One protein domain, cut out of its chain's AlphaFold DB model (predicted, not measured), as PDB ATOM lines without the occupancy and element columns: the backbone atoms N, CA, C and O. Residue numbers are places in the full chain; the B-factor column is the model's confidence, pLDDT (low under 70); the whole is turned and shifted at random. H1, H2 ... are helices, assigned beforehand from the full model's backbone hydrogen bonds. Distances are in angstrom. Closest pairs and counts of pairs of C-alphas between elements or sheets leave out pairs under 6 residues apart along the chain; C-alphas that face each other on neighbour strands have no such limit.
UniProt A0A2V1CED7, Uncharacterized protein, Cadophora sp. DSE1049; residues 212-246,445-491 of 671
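Overview. This is residues 212 to 246 and 445 to 491 of the 671 residues of an uncharacterized protein of Cadophora sp. DSE1049 (UniProt A0A2V1CED7). Two pairs of helices make two layers, one over the other: H4 and H3 run side by side in opposite ways, nearly in line with the longest axis, and H1 and H2 make the other layer, open as a V from the tight link between them. H1 is over H4 and H2 crosses H3, with few contacts between neighbouring helices, and the part of H4 after residue 479 reaches past its contact with H1. The printed part has 82 residues with four named helices, H1, H2, H3 and H4 in that order along the chain, and no named strand; the class is all helix. It is compact, with a radius of gyration of the C-alphas of 12.5 A, and spans 36 by 24 by 20 A.

Along the chain. H4, the longest helix, has residues 470 to 491 and measures 31.3 A from first to last C-alpha; C-alpha 470 is at (48.147, 37.042, 16.900) and C-alpha 491 at (31.954, 58.395, 33.140). H3 has residues 446 to 462 and measures 24.2 A. H2 has residues 228 to 246 and measures 26.9 A. H1 has residues 212 to 223 and measures 16.6 A, with C-alpha 212 at (33.621, 44.535, 38.230).

Arrangement. H4 and H1 touch, and their closest C-alphas are those of Gly 475 and Leu 223, 6.2 A apart. They touch with residues 472 to 479 of H4 and residues 219 to 223 of H1 alone. The two run opposite ways at a shallow tilt of 17 degrees. H4 and H3 are close but not clearly touching; their closest C-alphas are those of Leu 480 and Leu 450, 7.3 A apart. They run opposite ways at a shallow tilt of 6 degrees. H3 and H2 touch through residues 449 to 453 of H3 and residues 238 to 245 of H2 alone, the closest C-alphas being those of Leu 453 and Phe 238, 7.4 A apart. These two run opposite ways at a steep tilt of 43 degrees. H1 and H2 are close but not clearly touching, with the C-alphas of Leu 221 and Val 231 the closest at 7.1 A; they run opposite ways at a shallow tilt of 32 degrees. H1 and H3 are apart, and H2 and H4 are apart. In H1, H2, H3 and H4 every O i to N i+4 pair is within hydrogen-bond range.

Size, cuts and confidence. The two C-alphas farthest apart are those of His 464 and Thr 491, 36.7 A. Residues 247 to 444 are not printed, and C-alphas 246 and 445 are 11.9 A apart across this cut, which lies between H2 and H3. Of the links that are printed whole, H1 to H2 is tight with 4 residues, and H3 to H4 is short with 7. The mean pLDDT of the printed part is 76.7; residues 212 to 226, 228 to 233, 242 and 244 to 246 are under 70.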
ATOM      1  N   THR A 212      32.781  44.020  39.328       54.44
ATOM      2  CA  THR A 212      33.621  44.535  38.230       54.44
ATOM      3  C   THR A 212      34.928  43.748  38.167       54.44
ATOM      4  O   THR A 212      35.244  43.206  37.111       54.44
ATOM      5  N   MET A 213      35.638  43.601  39.294       56.47
ATOM      6  CA  MET A 213      36.897  42.840  39.348       56.47
ATOM      7  C   MET A 213      36.699  41.378  38.930       56.47
ATOM      8  O   MET A 213      37.371  40.929  38.005       56.47
ATOM      9  N   ARG A 214      35.691  40.672  39.468       58.50
ATOM     10  CA  ARG A 214      35.372  39.298  39.021       58.50
ATOM     11  C   ARG A 214      34.999  39.201  37.542       58.50
ATOM     12  O   ARG A 214      35.266  38.183  36.909       58.50
ATOM     13  N   THR A 215      34.374  40.233  36.972       60.34
ATOM     14  CA  THR A 215      34.041  40.263  35.537       60.34
ATOM     15  C   THR A 215      35.296  40.434  34.677       60.34
ATOM     16  O   THR A 215      35.378  39.836  33.602       60.34
ATOM     17  N   LEU A 216      36.284  41.201  35.148       58.72
ATOM     18  CA  LEU A 216      37.594  41.316  34.506       58.72
ATOM     19  C   LEU A 216      38.358  39.992  34.610       58.72
ATOM     20  O   LEU A 216      38.705  39.434  33.574       58.72
ATOM     21  N   GLU A 217      38.512  39.442  35.819       65.31
ATOM     22  CA  GLU A 217      39.138  38.136  36.083       65.31
ATOM     23  C   GLU A 217      38.526  37.026  35.217       65.31
ATOM     24  O   GLU A 217      39.242  36.307  34.527       65.31
ATOM     25  N   SER A 218      37.194  36.911  35.180       65.06
ATOM     26  CA  SER A 218      36.499  35.884  34.396       65.06
ATOM     27  C   SER A 218      36.744  36.016  32.888       65.06
ATOM     28  O   SER A 218      36.943  35.004  32.213       65.06
ATOM     29  N   ARG A 219      36.769  37.241  32.345       63.78
ATOM     30  CA  ARG A 219      37.080  37.473  30.924       63.78
ATOM     31  C   ARG A 219      38.556  37.246  30.613       63.78
ATOM     32  O   ARG A 219      38.866  36.717  29.552       63.78
ATOM     33  N   PHE A 220      39.441  37.596  31.539       66.19
ATOM     34  CA  PHE A 220      40.876  37.364  31.441       66.19
ATOM     35  C   PHE A 220      41.178  35.861  31.404       66.19
ATOM     36  O   PHE A 220      41.719  35.359  30.421       66.19
ATOM     37  N   LEU A 221      40.702  35.113  32.402       68.88
ATOM     38  CA  LEU A 221      40.816  33.654  32.471       68.88
ATOM     39  C   LEU A 221      40.191  32.961  31.250       68.88
ATOM     40  O   LEU A 221      40.727  31.963  30.782       68.88
ATOM     41  N   SER A 222      39.102  33.500  30.688       67.38
ATOM     42  CA  SER A 222      38.531  32.991  29.434       67.38
ATOM     43  C   SER A 222      39.456  33.208  28.232       67.38
ATOM     44  O   SER A 222      39.603  32.292  27.425       67.38
ATOM     45  N   LEU A 223      40.066  34.391  28.095       59.59
ATOM     46  CA  LEU A 223      40.909  34.759  26.948       59.59
ATOM     47  C   LEU A 223      42.211  33.962  26.868       59.59
ATOM     48  O   LEU A 223      42.659  33.652  25.768       59.59
ATOM     49  N   PHE A 224      42.789  33.606  28.014       64.62
ATOM     50  CA  PHE A 224      44.008  32.799  28.079       64.62
ATOM     51  C   PHE A 224      43.757  31.350  28.535       64.62
ATOM     52  O   PHE A 224      44.695  30.636  28.877       64.62
ATOM     53  N   SER A 225      42.508  30.870  28.505       65.50
ATOM     54  CA  SER A 225      42.144  29.495  28.904       65.50
ATOM     55  C   SER A 225      42.870  28.385  28.120       65.50
ATOM     56  O   SER A 225      42.890  27.233  28.552       65.50
ATOM     57  N   HIS A 226      43.491  28.733  26.991       62.31
ATOM     58  CA  HIS A 226      44.313  27.849  26.166       62.31
ATOM     59  C   HIS A 226      45.776  27.715  26.631       62.31
ATOM     60  O   HIS A 226      46.457  26.805  26.167       62.31
ATOM     61  N   ASP A 227      46.256  28.575  27.538       70.12
ATOM     62  CA  ASP A 227      47.634  28.561  28.047       70.12
ATOM     63  C   ASP A 227      47.680  28.954  29.543       70.12
ATOM     64  O   ASP A 227      47.942  30.112  29.878       70.12
ATOM     65  N   PRO A 228      47.399  28.005  30.464       65.69
ATOM     66  CA  PRO A 228      47.282  28.274  31.901       65.69
ATOM     67  C   PRO A 228      48.554  28.877  32.527       65.69
ATOM     68  O   PRO A 228      48.457  29.634  33.494       65.69
ATOM     69  N   SER A 229      49.730  28.561  31.979       68.94
ATOM     70  CA  SER A 229      51.018  29.048  32.481       68.94
ATOM     71  C   SER A 229      51.178  30.537  32.197       68.94
ATOM     72  O   SER A 229      51.352  31.319  33.135       68.94
ATOM     73  N   ASN A 230      51.012  30.942  30.932       66.81
ATOM     74  CA  ASN A 230      51.148  32.340  30.529       66.81
ATOM     75  C   ASN A 230      50.063  33.242  31.144       66.81
ATOM     76  O   ASN A 230      50.331  34.420  31.372       66.81
ATOM     77  N   VAL A 231      48.873  32.723  31.503       68.00
ATOM     78  CA  VAL A 231      47.930  33.514  32.326       68.00
ATOM     79  C   VAL A 231      48.509  33.794  33.698       68.00
ATOM     80  O   VAL A 231      48.391  34.915  34.168       68.00
ATOM     81  N   SER A 232      49.070  32.785  34.370       65.50
ATOM     82  CA  SER A 232      49.450  32.913  35.779       65.50
ATOM     83  C   SER A 232      50.554  33.950  35.991       65.50
ATOM     84  O   SER A 232      50.439  34.782  36.888       65.50
ATOM     85  N   GLU A 233      51.553  33.971  35.107       69.81
ATOM     86  CA  GLU A 233      52.642  34.950  35.121       69.81
ATOM     87  C   GLU A 233      52.151  36.359  34.752       69.81
ATOM     88  O   GLU A 233      52.503  37.333  35.415       69.81
ATOM     89  N   LEU A 234      51.261  36.474  33.760       70.25
ATOM     90  CA  LEU A 234      50.712  37.760  33.322       70.25
ATOM     91  C   LEU A 234      49.678  38.346  34.306       70.25
ATOM     92  O   LEU A 234      49.555  39.559  34.440       70.25
ATOM     93  N   LEU A 235      48.921  37.503  35.012       72.25
ATOM     94  CA  LEU A 235      47.961  37.929  36.035       72.25
ATOM     95  C   LEU A 235      48.701  38.321  37.324       72.25
ATOM     96  O   LEU A 235      48.316  39.305  37.952       72.25
ATOM     97  N   ALA A 236      49.803  37.638  37.660       71.69
ATOM     98  CA  ALA A 236      50.728  38.080  38.702       71.69
ATOM     99  C   ALA A 236      51.362  39.436  38.347       71.69
ATOM    100  O   ALA A 236      51.212  40.382  39.116       71.69
ATOM    101  N   SER A 237      51.952  39.594  37.154       71.88
ATOM    102  CA  SER A 237      52.569  40.871  36.764       71.88
ATOM    103  C   SER A 237      51.563  42.022  36.645       71.88
ATOM    104  O   SER A 237      51.919  43.172  36.894       71.88
ATOM    105  N   PHE A 238      50.288  41.749  36.346       71.06
ATOM    106  CA  PHE A 238      49.227  42.760  36.415       71.06
ATOM    107  C   PHE A 238      48.741  43.058  37.835       71.06
ATOM    108  O   PHE A 238      48.392  44.208  38.101       71.06
ATOM    109  N   GLN A 239      48.753  42.094  38.757       74.06
ATOM    110  CA  GLN A 239      48.551  42.386  40.180       74.06
ATOM    111  C   GLN A 239      49.703  43.248  40.711       74.06
ATOM    112  O   GLN A 239      49.435  44.295  41.294       74.06
ATOM    113  N   ASP A 240      50.953  42.903  40.404       72.12
ATOM    114  CA  ASP A 240      52.137  43.684  40.779       72.12
ATOM    115  C   ASP A 240      52.148  45.081  40.136       72.12
ATOM    116  O   ASP A 240      52.494  46.058  40.799       72.12
ATOM    117  N   LEU A 241      51.720  45.231  38.877       71.56
ATOM    118  CA  LEU A 241      51.605  46.538  38.215       71.56
ATOM    119  C   LEU A 241      50.517  47.412  38.860       71.56
ATOM    120  O   LEU A 241      50.734  48.599  39.094       71.56
ATOM    121  N   ILE A 242      49.354  46.836  39.185       69.31
ATOM    122  CA  ILE A 242      48.271  47.555  39.873       69.31
ATOM    123  C   ILE A 242      48.702  47.942  41.295       69.31
ATOM    124  O   ILE A 242      48.478  49.077  41.714       69.31
ATOM    125  N   LEU A 243      49.338  47.028  42.032       72.81
ATOM    126  CA  LEU A 243      49.816  47.275  43.391       72.81
ATOM    127  C   LEU A 243      50.957  48.298  43.415       72.81
ATOM    128  O   LEU A 243      50.907  49.218  44.223       72.81
ATOM    129  N   SER A 244      51.931  48.216  42.508       68.19
ATOM    130  CA  SER A 244      53.050  49.168  42.455       68.19
ATOM    131  C   SER A 244      52.620  50.580  42.049       68.19
ATOM    132  O   SER A 244      53.093  51.540  42.655       68.19
ATOM    133  N   GLU A 245      51.666  50.748  41.127       66.69
ATOM    134  CA  GLU A 245      51.050  52.059  40.857       66.69
ATOM    135  C   GLU A 245      50.332  52.607  42.111       66.69
ATOM    136  O   GLU A 245      50.487  53.780  42.467       66.69
ATOM    137  N   LEU A 246      49.603  51.764  42.854       62.31
ATOM    138  CA  LEU A 246      48.976  52.151  44.129       62.31
ATOM    139  C   LEU A 246      50.013  52.472  45.229       62.31
ATOM    140  O   LEU A 246      49.810  53.397  46.017       62.31
ATOM    141  N   THR A 445      44.512  58.186  36.253       81.56
ATOM    142  CA  THR A 445      43.422  57.873  35.335       81.56
ATOM    143  C   THR A 445      43.520  56.411  34.926       81.56
ATOM    144  O   THR A 445      44.609  55.844  34.820       81.56
ATOM    145  N   VAL A 446      42.375  55.791  34.652       74.81
ATOM    146  CA  VAL A 446      42.334  54.410  34.154       74.81
ATOM    147  C   VAL A 446      43.125  54.290  32.841       74.81
ATOM    148  O   VAL A 446      43.809  53.295  32.628       74.81
ATOM    149  N   ASP A 447      43.149  55.346  32.020       79.38
ATOM    150  CA  ASP A 447      43.997  55.458  30.827       79.38
ATOM    151  C   ASP A 447      45.499  55.320  31.116       79.38
ATOM    152  O   ASP A 447      46.228  54.793  30.278       79.38
ATOM    153  N   HIS A 448      45.973  55.760  32.289       82.69
ATOM    154  CA  HIS A 448      47.366  55.582  32.700       82.69
ATOM    155  C   HIS A 448      47.660  54.115  33.021       82.69
ATOM    156  O   HIS A 448      48.608  53.552  32.476       82.69
ATOM    157  N   VAL A 449      46.796  53.476  33.821       79.88
ATOM    158  CA  VAL A 449      46.902  52.044  34.151       79.88
ATOM    159  C   VAL A 449      46.867  51.204  32.873       79.88
ATOM    160  O   VAL A 449      47.732  50.360  32.665       79.88
ATOM    161  N   LEU A 450      45.925  51.484  31.967       82.06
ATOM    162  CA  LEU A 450      45.811  50.788  30.684       82.06
ATOM    163  C   LEU A 450      46.994  51.062  29.755       82.06
ATOM    164  O   LEU A 450      47.449  50.141  29.089       82.06
ATOM    165  N   GLY A 451      47.526  52.286  29.731       85.44
ATOM    166  CA  GLY A 451      48.709  52.628  28.940       85.44
ATOM    167  C   GLY A 451      50.006  52.009  29.471       85.44
ATOM    168  O   GLY A 451      50.905  51.714  28.685       85.44
ATOM    169  N   SER A 452      50.126  51.787  30.784       84.88
ATOM    170  CA  SER A 452      51.219  50.998  31.369       84.88
ATOM    171  C   SER A 452      51.023  49.496  31.144       84.88
ATOM    172  O   SER A 452      51.994  48.805  30.851       84.88
ATOM    173  N   LEU A 453      49.783  49.003  31.167       82.88
ATOM    174  CA  LEU A 453      49.455  47.606  30.884       82.88
ATOM    175  C   LEU A 453      49.699  47.233  29.408       82.88
ATOM    176  O   LEU A 453      50.325  46.215  29.131       82.88
ATOM    177  N   GLU A 454      49.286  48.086  28.462       87.56
ATOM    178  CA  GLU A 454      49.593  47.955  27.026       87.56
ATOM    179  C   GLU A 454      51.101  47.955  26.762       87.56
ATOM    180  O   GLU A 454      51.591  47.119  26.005       87.56
ATOM    181  N   ARG A 455      51.851  48.840  27.431       89.81
ATOM    182  CA  ARG A 455      53.313  48.897  27.308       89.81
ATOM    183  C   ARG A 455      53.982  47.635  27.843       89.81
ATOM    184  O   ARG A 455      54.812  47.070  27.143       89.81
ATOM    185  N   HIS A 456      53.589  47.158  29.026       87.25
ATOM    186  CA  HIS A 456      54.167  45.946  29.608       87.25
ATOM    187  C   HIS A 456      53.909  44.710  28.732       87.25
ATOM    188  O   HIS A 456      54.776  43.858  28.569       87.25
ATOM    189  N   LEU A 457      52.738  44.630  28.095       86.00
ATOM    190  CA  LEU A 457      52.432  43.590  27.112       86.00
ATOM    191  C   LEU A 457      53.343  43.642  25.884       86.00
ATOM    192  O   LEU A 457      53.820  42.602  25.434       86.00
ATOM    193  N   GLU A 458      53.583  44.832  25.335       88.88
ATOM    194  CA  GLU A 458      54.479  44.994  24.189       88.88
ATOM    195  C   GLU A 458      55.943  44.711  24.588       88.88
ATOM    196  O   GLU A 458      56.625  43.988  23.864       88.88
ATOM    197  N   GLU A 459      56.383  45.118  25.785       92.00
ATOM    198  CA  GLU A 459      57.685  44.762  26.377       92.00
ATOM    199  C   GLU A 459      57.873  43.239  26.528       92.00
ATOM    200  O   GLU A 459      58.908  42.709  26.128       92.00
ATOM    201  N   GLN A 460      56.878  42.506  27.045       89.62
ATOM    202  CA  GLN A 460      56.959  41.044  27.216       89.62
ATOM    203  C   GLN A 460      56.940  40.282  25.876       89.62
ATOM    204  O   GLN A 460      57.542  39.211  25.759       89.62
ATOM    205  N   ILE A 461      56.279  40.833  24.851       87.81
ATOM    206  CA  ILE A 461      56.266  40.286  23.483       87.81
ATOM    207  C   ILE A 461      57.593  40.568  22.757       87.81
ATOM    208  O   ILE A 461      58.074  39.716  22.007       87.81
ATOM    209  N   GLU A 462      58.201  41.741  22.954       93.12
ATOM    210  CA  GLU A 462      59.514  42.074  22.377       93.12
ATOM    211  C   GLU A 462      60.676  41.397  23.117       93.12
ATOM    212  O   GLU A 462      61.665  41.026  22.488       93.12
ATOM    213  N   GLY A 463      60.525  41.134  24.418       94.62
ATOM    214  CA  GLY A 463      61.439  40.311  25.213       94.62
ATOM    215  C   GLY A 463      61.385  38.808  24.909       94.62
ATOM    216  O   GLY A 463      62.176  38.061  25.476       94.62
ATOM    217  N   HIS A 464      60.486  38.361  24.020       89.69
ATOM    218  CA  HIS A 464      60.209  36.952  23.703       89.69
ATOM    219  C   HIS A 464      59.688  36.093  24.878       89.69
ATOM    220  O   HIS A 464      59.658  34.868  24.760       89.69
ATOM    221  N   ASN A 465      59.231  36.710  25.973       87.56
ATOM    222  CA  ASN A 465      58.652  35.997  27.117       87.56
ATOM    223  C   ASN A 465      57.226  35.514  26.808       87.56
ATOM    224  O   ASN A 465      56.890  34.368  27.089       87.56
ATOM    225  N   LEU A 466      56.408  36.350  26.152       85.31
ATOM    226  CA  LEU A 466      55.165  35.897  25.521       85.31
ATOM    227  C   LEU A 466      55.408  35.569  24.044       85.31
ATOM    228  O   LEU A 466      55.922  36.393  23.282       85.31
ATOM    229  N   GLU A 467      54.962  34.388  23.606       87.44
ATOM    230  CA  GLU A 467      54.926  34.059  22.179       87.44
ATOM    231  C   GLU A 467      54.019  35.053  21.434       87.44
ATOM    232  O   GLU A 467      52.932  35.412  21.896       87.44
ATOM    233  N   ARG A 468      54.445  35.490  20.240       84.69
ATOM    234  CA  ARG A 468      53.760  36.519  19.432       84.69
ATOM    235  C   ARG A 468      52.510  35.987  18.710       84.69
ATOM    236  O   ARG A 468      52.301  36.247  17.525       84.69
ATOM    237  N   ASN A 469      51.673  35.249  19.434       89.31
ATOM    238  CA  ASN A 469      50.402  34.719  18.966       89.31
ATOM    239  C   ASN A 469      49.427  35.874  18.662       89.31
ATOM    240  O   ASN A 469      49.035  36.654  19.537       89.31
ATOM    241  N   SER A 470      49.031  35.983  17.393       85.00
ATOM    242  CA  SER A 470      48.147  37.042  16.900       85.00
ATOM    243  C   SER A 470      46.721  36.946  17.450       85.00
ATOM    244  O   SER A 470      46.046  37.969  17.547       85.00
ATOM    245  N   GLU A 471      46.273  35.754  17.853       82.06
ATOM    246  CA  GLU A 471      44.975  35.533  18.489       82.06
ATOM    247  C   GLU A 471      44.980  36.017  19.942       82.06
ATOM    248  O   GLU A 471      44.111  36.809  20.309       82.06
ATOM    249  N   THR A 472      45.998  35.654  20.728       77.75
ATOM    250  CA  THR A 472      46.186  36.144  22.104       77.75
ATOM    251  C   THR A 472      46.284  37.670  22.126       77.75
ATOM    252  O   THR A 472      45.533  38.342  22.832       77.75
ATOM    253  N   HIS A 473      47.132  38.249  21.270       78.31
ATOM    254  CA  HIS A 473      47.311  39.699  21.174       78.31
ATOM    255  C   HIS A 473      46.030  40.431  20.719       78.31
ATOM    256  O   HIS A 473      45.703  41.499  21.242       78.31
ATOM    257  N   ARG A 474      45.247  39.836  19.803       84.75
ATOM    258  CA  ARG A 474      43.904  40.318  19.430       84.75
ATOM    259  C   ARG A 474      42.927  40.243  20.604       84.75
ATOM    260  O   ARG A 474      42.181  41.192  20.826       84.75
ATOM    261  N   GLY A 475      42.933  39.141  21.351       83.50
ATOM    262  CA  GLY A 475      42.091  38.932  22.528       83.50
ATOM    263  C   GLY A 475      42.318  39.997  23.599       83.50
ATOM    264  O   GLY A 475      41.362  40.605  24.080       83.50
ATOM    265  N   ILE A 476      43.582  40.301  23.890       81.00
ATOM    266  CA  ILE A 476      43.963  41.332  24.860       81.00
ATOM    267  C   ILE A 476      43.566  42.730  24.370       81.00
ATOM    268  O   ILE A 476      42.916  43.472  25.102       81.00
ATOM    269  N   ARG A 477      43.853  43.086  23.110       83.06
ATOM    270  CA  ARG A 477      43.418  44.378  22.544       83.06
ATOM    271  C   ARG A 477      41.889  44.533  22.560       83.06
ATOM    272  O   ARG A 477      41.393  45.613  22.874       83.06
ATOM    273  N   ASN A 478      41.138  43.454  22.325       85.06
ATOM    274  CA  ASN A 478      39.678  43.443  22.458       85.06
ATOM    275  C   ASN A 478      39.215  43.629  23.916       85.06
ATOM    276  O   ASN A 478      38.258  44.368  24.155       85.06
ATOM    277  N   PHE A 479      39.879  43.002  24.894       84.00
ATOM    278  CA  PHE A 479      39.611  43.210  26.324       84.00
ATOM    279  C   PHE A 479      39.800  44.679  26.720       84.00
ATOM    280  O   PHE A 479      38.894  45.276  27.300       84.00
ATOM    281  N   LEU A 480      40.924  45.281  26.327       84.62
ATOM    282  CA  LEU A 480      41.270  46.665  26.653       84.62
ATOM    283  C   LEU A 480      40.321  47.670  25.994       84.62
ATOM    284  O   LEU A 480      39.844  48.588  26.658       84.62
ATOM    285  N   ALA A 481      39.965  47.459  24.723       84.25
ATOM    286  CA  ALA A 481      38.943  48.254  24.044       84.25
ATOM    287  C   ALA A 481      37.570  48.139  24.735       84.25
ATOM    288  O   ALA A 481      36.902  49.147  24.955       84.25
ATOM    289  N   THR A 482      37.174  46.929  25.145       83.44
ATOM    290  CA  THR A 482      35.904  46.708  25.860       83.44
ATOM    291  C   THR A 482      35.908  47.351  27.249       83.44
ATOM    292  O   THR A 482      34.877  47.842  27.703       83.44
ATOM    293  N   PHE A 483      37.053  47.369  27.936       81.56
ATOM    294  CA  PHE A 483      37.176  47.983  29.255       81.56
ATOM    295  C   PHE A 483      37.205  49.517  29.187       81.56
ATOM    296  O   PHE A 483      36.509  50.148  29.979       81.56
ATOM    297  N   ARG A 484      37.881  50.112  28.188       84.94
ATOM    298  CA  ARG A 484      37.747  51.549  27.871       84.94
ATOM    299  C   ARG A 484      36.285  51.917  27.608       84.94
ATOM    300  O   ARG A 484      35.754  52.796  28.275       84.94
ATOM    301  N   GLN A 485      35.593  51.172  26.741       84.00
ATOM    302  CA  GLN A 485      34.171  51.398  26.453       84.00
ATOM    303  C   GLN A 485      33.278  51.260  27.705       84.00
ATOM    304  O   GLN A 485      32.321  52.014  27.882       84.00
ATOM    305  N   TYR A 486      33.582  50.312  28.597       79.56
ATOM    306  CA  TYR A 486      32.871  50.168  29.869       79.56
ATOM    307  C   TYR A 486      33.113  51.368  30.797       79.56
ATOM    308  O   TYR A 486      32.152  51.921  31.328       79.56
ATOM    309  N   GLN A 487      34.359  51.825  30.941       81.69
ATOM    310  CA  GLN A 487      34.697  53.026  31.706       81.69
ATOM    311  C   GLN A 487      34.012  54.274  31.125       81.69
ATOM    312  O   GLN A 487      33.404  55.029  31.880       81.69
ATOM    313  N   GLU A 488      34.034  54.468  29.803       84.62
ATOM    314  CA  GLU A 488      33.303  55.541  29.110       84.62
ATOM    315  C   GLU A 488      31.798  55.494  29.421       84.62
ATOM    316  O   GLU A 488      31.177  56.534  29.640       84.62
ATOM    317  N   SER A 489      31.204  54.299  29.525       81.06
ATOM    318  CA  SER A 489      29.793  54.122  29.912       81.06
ATOM    319  C   SER A 489      29.490  54.392  31.396       81.06
ATOM    320  O   SER A 489      28.323  54.538  31.760       81.06
ATOM    321  N   LEU A 490      30.520  54.472  32.249       77.00
ATOM    322  CA  LEU A 490      30.413  54.882  33.656       77.00
ATOM    323  C   LEU A 490      30.696  56.379  33.856       77.00
ATOM    324  O   LEU A 490      30.138  56.982  34.771       77.00
ATOM    325  N   THR A 491      31.567  56.977  33.036       78.88
ATOM    326  CA  THR A 491      31.954  58.395  33.140       78.88
ATOM    327  C   THR A 491      31.093  59.327  32.294       78.88
ATOM    328  O   THR A 491      31.011  60.514  32.612       78.88
TER     329      THR A 491